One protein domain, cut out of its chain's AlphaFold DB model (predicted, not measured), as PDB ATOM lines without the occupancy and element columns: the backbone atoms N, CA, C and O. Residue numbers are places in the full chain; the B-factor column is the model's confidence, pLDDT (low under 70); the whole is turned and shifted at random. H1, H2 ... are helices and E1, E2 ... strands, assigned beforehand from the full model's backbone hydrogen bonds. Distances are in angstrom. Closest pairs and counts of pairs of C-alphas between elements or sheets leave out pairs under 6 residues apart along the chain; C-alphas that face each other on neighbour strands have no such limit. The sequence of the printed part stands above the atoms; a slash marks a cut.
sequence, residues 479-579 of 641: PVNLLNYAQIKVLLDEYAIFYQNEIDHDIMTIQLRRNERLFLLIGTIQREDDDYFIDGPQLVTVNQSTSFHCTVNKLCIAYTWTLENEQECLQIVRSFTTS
ATOM      1  N   PRO A 479     -23.398  12.033 -58.232       58.44
ATOM      2  CA  PRO A 479     -23.684  10.599 -58.296       58.44
ATOM      3  C   PRO A 479     -25.013  10.179 -57.640       58.44
ATOM      4  O   PRO A 479     -25.525   9.100 -57.954       58.44
ATOM      5  N   VAL A 480     -25.598  11.001 -56.758       64.62
ATOM      6  CA  VAL A 480     -26.858  10.708 -56.037       64.62
ATOM      7  C   VAL A 480     -28.000  11.655 -56.461       64.62
ATOM      8  O   VAL A 480     -29.094  11.601 -55.911       64.62
ATOM      9  N   ASN A 481     -27.789  12.470 -57.501       67.25
ATOM     10  CA  ASN A 481     -28.585  13.650 -57.890       67.25
ATOM     11  C   ASN A 481     -30.092  13.425 -58.081       67.25
ATOM     12  O   ASN A 481     -30.860  14.384 -58.144       67.25
ATOM     13  N   LEU A 482     -30.527  12.176 -58.234       78.00
ATOM     14  CA  LEU A 482     -31.939  11.847 -58.395       78.00
ATOM     15  C   LEU A 482     -32.681  11.773 -57.052       78.00
ATOM     16  O   LEU A 482     -33.898  11.961 -57.034       78.00
ATOM     17  N   LEU A 483     -31.976  11.502 -55.948       83.38
ATOM     18  CA  LEU A 483     -32.564  11.371 -54.619       83.38
ATOM     19  C   LEU A 483     -32.521  12.709 -53.872       83.38
ATOM     20  O   LEU A 483     -31.482  13.354 -53.760       83.38
ATOM     21  N   ASN A 484     -33.659  13.111 -53.316       83.31
ATOM     22  CA  ASN A 484     -33.755  14.229 -52.385       83.31
ATOM     23  C   ASN A 484     -33.405  13.805 -50.947       83.31
ATOM     24  O   ASN A 484     -33.231  12.623 -50.650       83.31
ATOM     25  N   TYR A 485     -33.370  14.777 -50.032       84.56
ATOM     26  CA  TYR A 485     -33.050  14.569 -48.617       84.56
ATOM     27  C   TYR A 485     -33.823  13.409 -47.968       84.56
ATOM     28  O   TYR A 485     -33.230  12.526 -47.351       84.56
ATOM     29  N   ALA A 486     -35.150  13.385 -48.123       83.25
ATOM     30  CA  ALA A 486     -35.992  12.360 -47.511       83.25
ATOM     31  C   ALA A 486     -35.715  10.968 -48.100       83.25
ATOM     32  O   ALA A 486     -35.746   9.979 -47.378       83.25
ATOM     33  N   GLN A 487     -35.411  10.898 -49.397       88.50
ATOM     34  CA  GLN A 487     -35.098   9.644 -50.079       88.50
ATOM     35  C   GLN A 487     -33.753   9.073 -49.645       88.50
ATOM     36  O   GLN A 487     -33.660   7.875 -49.416       88.50
ATOM     37  N   ILE A 488     -32.731   9.917 -49.490       90.88
ATOM     38  CA  ILE A 488     -31.425   9.478 -48.983       90.88
ATOM     39  C   ILE A 488     -31.559   9.021 -47.526       90.88
ATOM     40  O   ILE A 488     -30.967   8.019 -47.144       90.88
ATOM     41  N   LYS A 489     -32.381   9.700 -46.720       90.56
ATOM     42  CA  LYS A 489     -32.646   9.277 -45.341       90.56
ATOM     43  C   LYS A 489     -33.293   7.890 -45.278       90.56
ATOM     44  O   LYS A 489     -32.782   7.023 -44.583       90.56
ATOM     45  N   VAL A 490     -34.346   7.653 -46.066       91.38
ATOM     46  CA  VAL A 490     -34.982   6.326 -46.184       91.38
ATOM     47  C   VAL A 490     -33.985   5.275 -46.678       91.38
ATOM     48  O   VAL A 490     -33.922   4.183 -46.122       91.38
ATOM     49  N   LEU A 491     -33.158   5.613 -47.671       94.44
ATOM     50  CA  LEU A 491     -32.103   4.729 -48.165       94.44
ATOM     51  C   LEU A 491     -31.157   4.299 -47.034       94.44
ATOM     52  O   LEU A 491     -30.906   3.109 -46.888       94.44
ATOM     53  N   LEU A 492     -30.663   5.238 -46.224       94.56
ATOM     54  CA  LEU A 492     -29.724   4.956 -45.130       94.56
ATOM     55  C   LEU A 492     -30.368   4.230 -43.938       94.56
ATOM     56  O   LEU A 492     -29.716   3.408 -43.288       94.56
ATOM     57  N   ASP A 493     -31.625   4.543 -43.629       91.25
ATOM     58  CA  ASP A 493     -32.329   3.983 -42.474       91.25
ATOM     59  C   ASP A 493     -32.859   2.566 -42.756       91.25
ATOM     60  O   ASP A 493     -32.746   1.693 -41.891       91.25
ATOM     61  N   GLU A 494     -33.392   2.316 -43.958       92.44
ATOM     62  CA  GLU A 494     -34.128   1.083 -44.277       92.44
ATOM     63  C   GLU A 494     -33.379   0.125 -45.212       92.44
ATOM     64  O   GLU A 494     -33.464  -1.090 -45.030       92.44
ATOM     65  N   TYR A 495     -32.644   0.641 -46.201       94.38
ATOM     66  CA  TYR A 495     -32.100  -0.180 -47.290       94.38
ATOM     67  C   TYR A 495     -30.588  -0.400 -47.217       94.38
ATOM     68  O   TYR A 495     -30.094  -1.426 -47.684       94.38
ATOM     69  N   ALA A 496     -29.844   0.558 -46.669       94.56
ATOM     70  CA  ALA A 496     -28.398   0.486 -46.610       94.56
ATOM     71  C   ALA A 496     -27.938  -0.505 -45.535       94.56
ATOM     72  O   ALA A 496     -28.389  -0.481 -44.386       94.56
ATOM     73  N   ILE A 497     -26.972  -1.343 -45.899       93.19
ATOM     74  CA  ILE A 497     -26.245  -2.180 -44.953       93.19
ATOM     75  C   ILE A 497     -25.180  -1.303 -44.298       93.19
ATOM     76  O   ILE A 497     -24.333  -0.725 -44.979       93.19
ATOM     77  N   PHE A 498     -25.245  -1.193 -42.974       92.56
ATOM     78  CA  PHE A 498     -24.325  -0.404 -42.162       92.56
ATOM     79  C   PHE A 498     -23.220  -1.296 -41.587       92.56
ATOM     80  O   PHE A 498     -23.520  -2.264 -40.891       92.56
ATOM     81  N   TYR A 499     -21.959  -0.947 -41.843       89.19
ATOM     82  CA  TYR A 499     -20.782  -1.663 -41.348       89.19
ATOM     83  C   TYR A 499     -20.051  -0.823 -40.293       89.19
ATOM     84  O   TYR A 499     -19.676   0.315 -40.579       89.19
ATOM     85  N   GLN A 500     -19.812  -1.391 -39.101       87.56
ATOM     86  CA  GLN A 500     -19.033  -0.771 -38.017       87.56
ATOM     87  C   GLN A 500     -18.168  -1.817 -37.286       87.56
ATOM     88  O   GLN A 500     -18.673  -2.700 -36.592       87.56
ATOM     89  N   ASN A 501     -16.845  -1.680 -37.390       66.25
ATOM     90  CA  ASN A 501     -15.883  -2.739 -37.049       66.25
ATOM     91  C   ASN A 501     -15.584  -2.993 -35.552       66.25
ATOM     92  O   ASN A 501     -14.697  -3.786 -35.235       66.25
ATOM     93  N   GLU A 502     -16.320  -2.394 -34.613       56.12
ATOM     94  CA  GLU A 502     -16.203  -2.751 -33.183       56.12
ATOM     95  C   GLU A 502     -17.225  -3.804 -32.722       56.12
ATOM     96  O   GLU A 502     -17.041  -4.387 -31.654       56.12
ATOM     97  N   ILE A 503     -18.274  -4.074 -33.511       49.19
ATOM     98  CA  ILE A 503     -19.412  -4.908 -33.078       49.19
ATOM     99  C   ILE A 503     -19.537  -6.207 -33.895       49.19
ATOM    100  O   ILE A 503     -19.969  -7.217 -33.344       49.19
ATOM    101  N   ASP A 504     -19.060  -6.240 -35.144       53.22
ATOM    102  CA  ASP A 504     -19.032  -7.462 -35.959       53.22
ATOM    103  C   ASP A 504     -17.627  -8.075 -35.982       53.22
ATOM    104  O   ASP A 504     -16.765  -7.701 -36.774       53.22
ATOM    105  N   HIS A 505     -17.387  -9.046 -35.097       54.97
ATOM    106  CA  HIS A 505     -16.084  -9.700 -34.919       54.97
ATOM    107  C   HIS A 505     -15.532 -10.439 -36.162       54.97
ATOM    108  O   HIS A 505     -14.363 -10.825 -36.143       54.97
ATOM    109  N   ASP A 506     -16.312 -10.575 -37.241       58.16
ATOM    110  CA  ASP A 506     -15.982 -11.419 -38.398       58.16
ATOM    111  C   ASP A 506     -15.840 -10.670 -39.742       58.16
ATOM    112  O   ASP A 506     -15.441 -11.280 -40.738       58.16
ATOM    113  N   ILE A 507     -16.116  -9.358 -39.821       58.00
ATOM    114  CA  ILE A 507     -16.131  -8.640 -41.112       58.00
ATOM    115  C   ILE A 507     -14.805  -7.904 -41.353       58.00
ATOM    116  O   ILE A 507     -14.679  -6.696 -41.191       58.00
ATOM    117  N   MET A 508     -13.791  -8.645 -41.803       70.25
ATOM    118  CA  MET A 508     -12.557  -8.050 -42.355       70.25
ATOM    119  C   MET A 508     -12.705  -7.651 -43.831       70.25
ATOM    120  O   MET A 508     -11.845  -6.949 -44.363       70.25
ATOM    121  N   THR A 509     -13.780  -8.090 -44.494       80.44
ATOM    122  CA  THR A 509     -13.987  -7.902 -45.934       80.44
ATOM    123  C   THR A 509     -15.425  -7.516 -46.265       80.44
ATOM    124  O   THR A 509     -16.351  -8.243 -45.906       80.44
ATOM    125  N   ILE A 510     -15.616  -6.436 -47.024       84.69
ATOM    126  CA  ILE A 510     -16.901  -6.100 -47.656       84.69
ATOM    127  C   ILE A 510     -16.891  -6.680 -49.073       84.69
ATOM    128  O   ILE A 510     -15.996  -6.369 -49.859       84.69
ATOM    129  N   GLN A 511     -17.870  -7.529 -49.399       85.31
ATOM    130  CA  GLN A 511     -18.058  -8.052 -50.753       85.31
ATOM    131  C   GLN A 511     -19.097  -7.200 -51.484       85.31
ATOM    132  O   GLN A 511     -20.259  -7.192 -51.088       85.31
ATOM    133  N   LEU A 512     -18.685  -6.526 -52.557       84.12
ATOM    134  CA  LEU A 512     -19.569  -5.723 -53.399       84.12
ATOM    135  C   LEU A 512     -19.912  -6.456 -54.694       84.12
ATOM    136  O   LEU A 512     -19.032  -7.009 -55.361       84.12
ATOM    137  N   ARG A 513     -21.187  -6.432 -55.075       88.19
ATOM    138  CA  ARG A 513     -21.712  -6.988 -56.327       88.19
ATOM    139  C   ARG A 513     -21.897  -5.901 -57.384       88.19
ATOM    140  O   ARG A 513     -21.827  -4.703 -57.125       88.19
ATOM    141  N   ARG A 514     -22.159  -6.335 -58.619       85.94
ATOM    142  CA  ARG A 514     -22.503  -5.433 -59.722       85.94
ATOM    143  C   ARG A 514     -23.717  -4.575 -59.350       85.94
ATOM    144  O   ARG A 514     -24.721  -5.112 -58.892       85.94
ATOM    145  N   ASN A 515     -23.640  -3.278 -59.649       88.19
ATOM    146  CA  ASN A 515     -24.651  -2.262 -59.341       88.19
ATOM    147  C   ASN A 515     -24.840  -1.982 -57.840       88.19
ATOM    148  O   ASN A 515     -25.827  -1.347 -57.469       88.19
ATOM    149  N   GLU A 516     -23.919  -2.421 -56.984       90.50
ATOM    150  CA  GLU A 516     -23.850  -1.939 -55.607       90.50
ATOM    151  C   GLU A 516     -23.014  -0.663 -55.523       90.50
ATOM    152  O   GLU A 516     -22.100  -0.401 -56.318       90.50
ATOM    153  N   ARG A 517     -23.367   0.154 -54.541       91.25
ATOM    154  CA  ARG A 517     -22.648   1.351 -54.145       91.25
ATOM    155  C   ARG A 517     -22.097   1.132 -52.754       91.25
ATOM    156  O   ARG A 517     -22.748   0.517 -51.914       91.25
ATOM    157  N   LEU A 518     -20.899   1.646 -52.541       92.50
ATOM    158  CA  LEU A 518     -20.229   1.686 -51.256       92.50
ATOM    159  C   LEU A 518     -19.958   3.148 -50.936       92.50
ATOM    160  O   LEU A 518     -19.249   3.823 -51.676       92.50
ATOM    161  N   PHE A 519     -20.491   3.624 -49.824       93.75
ATOM    162  CA  PHE A 519     -20.104   4.896 -49.246       93.75
ATOM    163  C   PHE A 519     -19.240   4.630 -48.020       93.75
ATOM    164  O   PHE A 519     -19.737   4.220 -46.970       93.75
ATOM    165  N   LEU A 520     -17.935   4.827 -48.178       92.56
ATOM    166  CA  LEU A 520     -16.998   4.845 -47.067       92.56
ATOM    167  C   LEU A 520     -17.165   6.183 -46.354       92.56
ATOM    168  O   LEU A 520     -17.061   7.213 -47.007       92.56
ATOM    169  N   LEU A 521     -17.450   6.170 -45.053       92.38
ATOM    170  CA  LEU A 521     -17.593   7.378 -44.239       92.38
ATOM    171  C   LEU A 521     -16.323   7.655 -43.424       92.38
ATOM    172  O   LEU A 521     -15.812   8.771 -43.430       92.38
ATOM    173  N   ILE A 522     -15.813   6.631 -42.733       91.44
ATOM    174  CA  ILE A 522     -14.508   6.649 -42.062       91.44
ATOM    175  C   ILE A 522     -13.751   5.396 -42.459       91.44
ATOM    176  O   ILE A 522     -14.326   4.312 -42.495       91.44
ATOM    177  N   GLY A 523     -12.443   5.534 -42.638       88.44
ATOM    178  CA  GLY A 523     -11.510   4.423 -42.670       88.44
ATOM    179  C   GLY A 523     -10.765   4.351 -43.985       88.44
ATOM    180  O   GLY A 523     -10.806   5.264 -44.804       88.44
ATOM    181  N   THR A 524     -10.070   3.234 -44.150       85.88
ATOM    182  CA  THR A 524      -9.312   2.917 -45.351       85.88
ATOM    183  C   THR A 524      -9.783   1.581 -45.882       85.88
ATOM    184  O   THR A 524      -9.879   0.614 -45.116       85.88
ATOM    185  N   ILE A 525     -10.025   1.530 -47.183       83.31
ATOM    186  CA  ILE A 525     -10.366   0.314 -47.905       83.31
ATOM    187  C   ILE A 525      -9.251   0.002 -48.894       83.31
ATOM    188  O   ILE A 525      -8.875   0.857 -49.694       83.31
ATOM    189  N   GLN A 526      -8.748  -1.230 -48.853       84.38
ATOM    190  CA  GLN A 526      -7.836  -1.753 -49.866       84.38
ATOM    191  C   GLN A 526      -8.585  -2.752 -50.748       84.38
ATOM    192  O   GLN A 526      -9.235  -3.681 -50.256       84.38
ATOM    193  N   ARG A 527      -8.495  -2.541 -52.061       81.06
ATOM    194  CA  ARG A 527      -9.062  -3.444 -53.064       81.06
ATOM    195  C   ARG A 527      -8.131  -4.647 -53.243       81.06
ATOM    196  O   ARG A 527      -6.925  -4.472 -53.309       81.06
ATOM    197  N   GLU A 528      -8.669  -5.864 -53.312       76.38
ATOM    198  CA  GLU A 528      -7.820  -7.066 -53.434       76.38
ATOM    199  C   GLU A 528      -7.046  -7.147 -54.764       76.38
ATOM    200  O   GLU A 528      -5.938  -7.677 -54.790       76.38
ATOM    201  N   ASP A 529      -7.608  -6.609 -55.853       74.75
ATOM    202  CA  ASP A 529      -7.024  -6.731 -57.199       74.75
ATOM    203  C   ASP A 529      -5.941  -5.684 -57.510       74.75
ATOM    204  O   ASP A 529      -5.106  -5.905 -58.384       74.75
ATOM    205  N   ASP A 530      -5.968  -4.546 -56.812       71.44
ATOM    206  CA  ASP A 530      -5.112  -3.391 -57.071       71.44
ATOM    207  C   ASP A 530      -4.598  -2.866 -55.720       71.44
ATOM    208  O   ASP A 530      -5.407  -2.657 -54.819       71.44
ATOM    209  N   ASP A 531      -3.302  -2.548 -55.576       76.69
ATOM    210  CA  ASP A 531      -2.708  -1.898 -54.377       76.69
ATOM    211  C   ASP A 531      -3.236  -0.457 -54.129       76.69
ATOM    212  O   ASP A 531      -2.577   0.400 -53.536       76.69
ATOM    213  N   TYR A 532      -4.431  -0.153 -54.630       81.44
ATOM    214  CA  TYR A 532      -5.113   1.114 -54.498       81.44
ATOM    215  C   TYR A 532      -5.847   1.182 -53.158       81.44
ATOM    216  O   TYR A 532      -6.742   0.382 -52.865       81.44
ATOM    217  N   PHE A 533      -5.479   2.183 -52.364       83.56
ATOM    218  CA  PHE A 533      -6.122   2.501 -51.099       83.56
ATOM    219  C   PHE A 533      -7.112   3.640 -51.301       83.56
ATOM    220  O   PHE A 533      -6.778   4.688 -51.855       83.56
ATOM    221  N   ILE A 534      -8.328   3.427 -50.823       83.00
ATOM    222  CA  ILE A 534      -9.350   4.454 -50.688       83.00
ATOM    223  C   ILE A 534      -9.323   4.909 -49.235       83.00
ATOM    224  O   ILE A 534      -9.476   4.077 -48.343       83.00
ATOM    225  N   ASP A 535      -9.095   6.198 -49.003       85.56
ATOM    226  CA  ASP A 535      -9.050   6.800 -47.670       85.56
ATOM    227  C   ASP A 535     -10.064   7.941 -47.573       85.56
ATOM    228  O   ASP A 535     -10.200   8.751 -48.495       85.56
ATOM    229  N   GLY A 536     -10.754   8.003 -46.438       81.44
ATOM    230  CA  GLY A 536     -11.703   9.061 -46.119       81.44
ATOM    231  C   GLY A 536     -13.102   8.872 -46.718       81.44
ATOM    232  O   GLY A 536     -13.439   7.800 -47.229       81.44
ATOM    233  N   PRO A 537     -13.955   9.908 -46.613       88.00
ATOM    234  CA  PRO A 537     -15.328   9.825 -47.073       88.00
ATOM    235  C   PRO A 537     -15.372   9.731 -48.602       88.00
ATOM    236  O   PRO A 537     -15.139  10.730 -49.283       88.00
ATOM    237  N   GLN A 538     -15.684   8.558 -49.158       90.50
ATOM    238  CA  GLN A 538     -15.712   8.318 -50.603       90.50
ATOM    239  C   GLN A 538     -16.904   7.461 -51.035       90.50
ATOM    240  O   GLN A 538     -17.183   6.412 -50.455       90.50
ATOM    241  N   LEU A 539     -17.587   7.889 -52.102       90.50
ATOM    242  CA  LEU A 539     -18.601   7.086 -52.782       90.50
ATOM    243  C   LEU A 539     -17.975   6.313 -53.950       90.50
ATOM    244  O   LEU A 539     -17.407   6.898 -54.873       90.50
ATOM    245  N   VAL A 540     -18.112   4.993 -53.916       88.56
ATOM    246  CA  VAL A 540     -17.617   4.050 -54.919       88.56
ATOM    247  C   VAL A 540     -18.809   3.355 -55.567       88.56
ATOM    248  O   VAL A 540     -19.657   2.789 -54.878       88.56
ATOM    249  N   THR A 541     -18.858   3.359 -56.899       86.81
ATOM    250  CA  THR A 541     -19.916   2.689 -57.669       86.81
ATOM    251  C   THR A 541     -19.342   1.508 -58.437       86.81
ATOM    252  O   THR A 541     -18.413   1.661 -59.233       86.81
ATOM    253  N   VAL A 542     -19.926   0.327 -58.242       84.88
ATOM    254  CA  VAL A 542     -19.466  -0.908 -58.876       84.88
ATOM    255  C   VAL A 542     -20.185  -1.143 -60.207       84.88
ATOM    256  O   VAL A 542     -21.283  -1.695 -60.259       84.88
ATOM    257  N   ASN A 543     -19.542  -0.751 -61.310       78.25
ATOM    258  CA  ASN A 543     -20.112  -0.860 -62.664       78.25
ATOM    259  C   ASN A 543     -19.704  -2.133 -63.436       78.25
ATOM    260  O   ASN A 543     -20.260  -2.407 -64.501       78.25
ATOM    261  N   GLN A 544     -18.725  -2.901 -62.947       68.19
ATOM    262  CA  GLN A 544     -18.152  -4.050 -63.665       68.19
ATOM    263  C   GLN A 544     -18.749  -5.394 -63.209       68.19
ATOM    264  O   GLN A 544     -19.409  -5.488 -62.178       68.19
ATOM    265  N   SER A 545     -18.556  -6.444 -64.015       57.41
ATOM    266  CA  SER A 545     -19.140  -7.784 -63.830       57.41
ATOM    267  C   SER A 545     -18.475  -8.647 -62.749       57.41
ATOM    268  O   SER A 545     -18.855  -9.804 -62.592       57.41
ATOM    269  N   THR A 546     -17.480  -8.125 -62.035       59.66
ATOM    270  CA  THR A 546     -16.726  -8.851 -61.009       59.66
ATOM    271  C   THR A 546     -17.149  -8.404 -59.615       59.66
ATOM    272  O   THR A 546     -17.401  -7.225 -59.385       59.66
ATOM    273  N   SER A 547     -17.250  -9.356 -58.687       63.75
ATOM    274  CA  SER A 547     -17.402  -9.050 -57.267       63.75
ATOM    275  C   SER A 547     -16.086  -8.509 -56.719       63.75
ATOM    276  O   SER A 547     -15.046  -9.115 -56.968       63.75
ATOM    277  N   PHE A 548     -16.134  -7.413 -55.967       71.50
ATOM    278  CA  PHE A 548     -14.952  -6.816 -55.349       71.50
ATOM    279  C   PHE A 548     -14.923  -7.144 -53.865       71.50
ATOM    280  O   PHE A 548     -15.926  -6.969 -53.176       71.50
ATOM    281  N   HIS A 549     -13.771  -7.586 -53.381       74.69
ATOM    282  CA  HIS A 549     -13.509  -7.728 -51.959       74.69
ATOM    283  C   HIS A 549     -12.680  -6.532 -51.496       74.69
ATOM    284  O   HIS A 549     -11.663  -6.167 -52.091       74.69
ATOM    285  N   CYS A 550     -13.190  -5.874 -50.465       75.19
ATOM    286  CA  CYS A 550     -12.615  -4.682 -49.870       75.19
ATOM    287  C   CYS A 550     -12.167  -5.035 -48.458       75.19
ATOM    288  O   CYS A 550     -13.022  -5.282 -47.606       75.19
ATOM    289  N   THR A 551     -10.859  -5.066 -48.206       75.12
ATOM    290  CA  THR A 551     -10.358  -5.230 -46.837       75.12
ATOM    291  C   THR A 551     -10.513  -3.913 -46.085       75.12
ATOM    292  O   THR A 551     -10.148  -2.848 -46.590       75.12
ATOM    293  N   VAL A 552     -11.115  -3.978 -44.898       79.19
ATOM    294  CA  VAL A 552     -11.497  -2.805 -44.098       79.19
ATOM    295  C   VAL A 552     -10.661  -2.707 -42.830       79.19
ATOM    296  O   VAL A 552     -10.417  -3.696 -42.140       79.19
ATOM    297  N   ASN A 553     -10.232  -1.491 -42.485       78.50
ATOM    298  CA  ASN A 553      -9.548  -1.252 -41.216       78.50
ATOM    299  C   ASN A 553     -10.519  -1.330 -40.014       78.50
ATOM    300  O   ASN A 553     -11.735  -1.218 -40.163       78.50
ATOM    301  N   LYS A 554      -9.995  -1.487 -38.790       75.06
ATOM    302  CA  LYS A 554     -10.816  -1.637 -37.566       75.06
ATOM    303  C   LYS A 554     -11.686  -0.425 -37.208       75.06
ATOM    304  O   LYS A 554     -12.590  -0.557 -36.397       75.06
ATOM    305  N   LEU A 555     -11.414   0.740 -37.786       82.81
ATOM    306  CA  LEU A 555     -12.163   1.977 -37.543       82.81
ATOM    307  C   LEU A 555     -13.107   2.303 -38.710       82.81
ATOM    308  O   LEU A 555     -13.594   3.426 -38.814       82.81
ATOM    309  N   CYS A 556     -13.336   1.335 -39.602       88.12
ATOM    310  CA  CYS A 556     -14.119   1.542 -40.801       88.12
ATOM    311  C   CYS A 556     -15.601   1.691 -40.466       88.12
ATOM    312  O   CYS A 556     -16.181   0.848 -39.775       88.12
ATOM    313  N   ILE A 557     -16.203   2.741 -41.021       92.56
ATOM    314  CA  ILE A 557     -17.646   2.948 -41.064       92.56
ATOM    315  C   ILE A 557     -18.032   3.125 -42.517       92.56
ATOM    316  O   ILE A 557     -17.548   4.039 -43.188       92.56
ATOM    317  N   ALA A 558     -18.886   2.233 -42.999       93.12
ATOM    318  CA  ALA A 558     -19.282   2.202 -44.393       93.12
ATOM    319  C   ALA A 558     -20.750   1.817 -44.552       93.12
ATOM    320  O   ALA A 558     -21.339   1.150 -43.702       93.12
ATOM    321  N   TYR A 559     -21.311   2.224 -45.681       94.75
ATOM    322  CA  TYR A 559     -22.667   1.915 -46.096       94.75
ATOM    323  C   TYR A 559     -22.627   1.242 -47.457       94.75
ATOM    324  O   TYR A 559     -21.921   1.719 -48.346       94.75
ATOM    325  N   THR A 560     -23.400   0.178 -47.646       93.88
ATOM    326  CA  THR A 560     -23.620  -0.389 -48.980       93.88
ATOM    327  C   THR A 560     -25.095  -0.485 -49.308       93.88
ATOM    328  O   THR A 560     -25.929  -0.696 -48.432       93.88
ATOM    329  N   TRP A 561     -25.435  -0.293 -50.577       94.94
ATOM    330  CA  TRP A 561     -26.794  -0.463 -51.087       94.94
ATOM    331  C   TRP A 561     -26.762  -0.774 -52.582       94.94
ATOM    332  O   TRP A 561     -25.748  -0.574 -53.252       94.94
ATOM    333  N   THR A 562     -27.875  -1.258 -53.126       93.81
ATOM    334  CA  THR A 562     -27.997  -1.561 -54.558       93.81
ATOM    335  C   THR A 562     -28.617  -0.393 -55.330       93.81
ATOM    336  O   THR A 562     -29.371   0.412 -54.783       93.81
ATOM    337  N   LEU A 563     -28.369  -0.327 -56.640       90.38
ATOM    338  CA  LEU A 563     -29.065   0.601 -57.541       90.38
ATOM    339  C   LEU A 563     -30.591   0.391 -57.534       90.38
ATOM    340  O   LEU A 563     -31.343   1.344 -57.732       90.38
ATOM    341  N   GLU A 564     -31.060  -0.836 -57.293       91.88
ATOM    342  CA  GLU A 564     -32.491  -1.140 -57.161       91.88
ATOM    343  C   GLU A 564     -33.093  -0.427 -55.941       91.88
ATOM    344  O   GLU A 564     -34.161   0.169 -56.062       91.88
ATOM    345  N   ASN A 565     -32.369  -0.365 -54.815       93.38
ATOM    346  CA  ASN A 565     -32.811   0.389 -53.635       93.38
ATOM    347  C   ASN A 565     -32.942   1.893 -53.925       93.38
ATOM    348  O   ASN A 565     -33.884   2.533 -53.458       93.38
ATOM    349  N   GLU A 566     -32.045   2.468 -54.735       90.50
ATOM    350  CA  GLU A 566     -32.177   3.867 -55.164       90.50
ATOM    351  C   GLU A 566     -33.427   4.071 -56.026       90.50
ATOM    352  O   GLU A 566     -34.170   5.036 -55.836       90.50
ATOM    353  N   GLN A 567     -33.694   3.153 -56.961       89.38
ATOM    354  CA  GLN A 567     -34.897   3.197 -57.797       89.38
ATOM    355  C   GLN A 567     -36.178   3.053 -56.971       89.38
ATOM    356  O   GLN A 567     -37.167   3.728 -57.261       89.38
ATOM    357  N   GLU A 568     -36.160   2.230 -55.928       90.38
ATOM    358  CA  GLU A 568     -37.272   2.084 -54.993       90.38
ATOM    359  C   GLU A 568     -37.502   3.383 -54.205       90.38
ATOM    360  O   GLU A 568     -38.612   3.922 -54.204       90.38
ATOM    361  N   CYS A 569     -36.441   3.991 -53.665       88.31
ATOM    362  CA  CYS A 569     -36.512   5.296 -52.999       88.31
ATOM    363  C   CYS A 569     -37.037   6.406 -53.934       88.31
ATOM    364  O   CYS A 569     -37.810   7.280 -53.516       88.31
ATOM    365  N   LEU A 570     -36.689   6.359 -55.228       85.88
ATOM    366  CA  LEU A 570     -37.248   7.253 -56.251       85.88
ATOM    367  C   LEU A 570     -38.765   7.107 -56.401       85.88
ATOM    368  O   LEU A 570     -39.463   8.100 -56.636       85.88
ATOM    369  N   GLN A 571     -39.288   5.893 -56.252       83.94
ATOM    370  CA  GLN A 571     -40.717   5.606 -56.360       83.94
ATOM    371  C   GLN A 571     -41.487   5.949 -55.078       83.94
ATOM    372  O   GLN A 571     -42.595   6.482 -55.182       83.94
ATOM    373  N   ILE A 572     -40.895   5.748 -53.893       75.62
ATOM    374  CA  ILE A 572     -41.521   6.060 -52.594       75.62
ATOM    375  C   ILE A 572     -41.940   7.529 -52.529       75.62
ATOM    376  O   ILE A 572     -43.072   7.847 -52.174       75.62
ATOM    377  N   VAL A 573     -41.090   8.468 -52.947       58.34
ATOM    378  CA  VAL A 573     -41.508   9.877 -52.926       58.34
ATOM    379  C   VAL A 573     -42.391  10.235 -54.107       58.34
ATOM    380  O   VAL A 573     -43.197  11.142 -53.954       58.34
ATOM    381  N   ARG A 574     -42.380   9.519 -55.238       53.00
ATOM    382  CA  ARG A 574     -43.437   9.709 -56.248       53.00
ATOM    383  C   ARG A 574     -44.808   9.365 -55.681       53.00
ATOM    384  O   ARG A 574     -45.734  10.090 -56.012       53.00
ATOM    385  N   SER A 575     -44.951   8.375 -54.796       42.59
ATOM    386  CA  SER A 575     -46.226   8.072 -54.121       42.59
ATOM    387  C   SER A 575     -46.577   9.081 -53.010       42.59
ATOM    388  O   SER A 575     -47.733   9.480 -52.906       42.59
ATOM    389  N   PHE A 576     -45.596   9.610 -52.262       38.22
ATOM    390  CA  PHE A 576     -45.824  10.688 -51.275       38.22
ATOM    391  C   PHE A 576     -46.066  12.074 -51.899       38.22
ATOM    392  O   PHE A 576     -46.909  12.842 -51.447       38.22
ATOM    393  N   THR A 577     -45.368  12.419 -52.979       34.66
ATOM    394  CA  THR A 577     -45.664  13.623 -53.767       34.66
ATOM    395  C   THR A 577     -46.885  13.439 -54.647       34.66
ATOM    396  O   THR A 577     -47.471  14.452 -54.993       34.66
ATOM    397  N   THR A 578     -47.331  12.218 -54.973       27.86
ATOM    398  CA  THR A 578     -48.663  12.000 -55.571       27.86
ATOM    399  C   THR A 578     -49.790  11.900 -54.550       27.86
ATOM    400  O   THR A 578     -50.928  12.100 -54.939       27.86
ATOM    401  N   SER A 579     -49.507  11.692 -53.261       25.97
ATOM    402  CA  SER A 579     -50.487  11.888 -52.183       25.97
ATOM    403  C   SER A 579     -50.554  13.345 -51.700       25.97
ATOM    404  O   SER A 579     -51.593  13.777 -51.206       25.97
TER     405      SER A 579
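AT A GLANCE: This is residues 479 to 579 of the 641 residues of the protein "Hypothetical protein" of Rotaria sp. Silwood1 (UniProt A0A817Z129). A small sandwich of two four-stranded sheets, face to face, has two helices at one end: H1 and H2 meet there at a steep angle, and H2 leads away from the sandwich, with residues 574 to 579 sticking out. The strands are wound as a jelly roll, one long hairpin folded over both sheets in nested antiparallel pairs: E1 with E8, E2 with E7, E3 with E6 and E4 with E5. The printed part has 101 residues, with two named helices and eight named strands in the order H1, E1 to E8, H2; the sheets, E1-E8-E3-E6 and E2-E7-E4-E5, are antiparallel, and the class is mixed, helices and strands. The whole is compact, with a radius of gyration of the C-alphas of 14.6 A, yet elongated in outline, spanning 48 by 30 by 21 A.

IN THESE COORDINATES: H1, residues 485 to 495, begins with C-alpha 485 at (-33.050, 14.569, -48.617) and is 14.8 A long. E1 is residues 497 to 500 and E2 residues 509 to 512. E3, residues 516 to 522, is the longest strand at 18.6 A, from C-alpha 516 at (-23.850, -1.939, -55.607). E4 is residues 524 to 527, E5 residues 533 to 535, E6 residues 538 to 541 and E7 residues 548 to 552. E8, residues 557 to 562, is 17.6 A long. H2, residues 563 to 579, is 24.8 A long and ends with C-alpha 579 at (-50.487, 11.888, -52.183).

HOW THE PARTS SIT: In the first sheet, N 497 and O 560 of E1 and E8 are 2.8 A apart, N 519 and O 559 of E3 and E8 2.8 A, and N 540 and O 518 of E6 and E3 2.8 A, each within hydrogen-bond range. In the second, N 510 and O 550 of E2 and E7 are 2.9 A apart, N 551 and O 526 of E7 and E4 3.0 A, and N 525 and O 534 of the hairpin E4 and E5 2.9 A, each within hydrogen-bond range. The second sheet is strongly twisted, only just, with C-alphas up to 4.1 A off its best plane. The sheets' best planes are 12 degrees apart. H1 only grazes the first sheet, with residues 491 to 495; H2 only grazes it too, with residues 563 to 568. H1 and H2 touch, closest at the C-alphas of Gln 487 and Cys 569, 5.4 A, at a steep tilt of 53 degrees, opposite ways. Every O i to N i+4 pair of H1 is within hydrogen-bond range, and 11 of 13 in H2.

THE WHOLE: The two C-alphas farthest apart, those of Asp 531 and Ser 579, are 49.8 A apart. The printed part has no cut and no long link. Mean pLDDT of the printed part is 79.3; it is under 70 at residues 479 to 481, 501 to 507, 544 to 547 and 573 to 579.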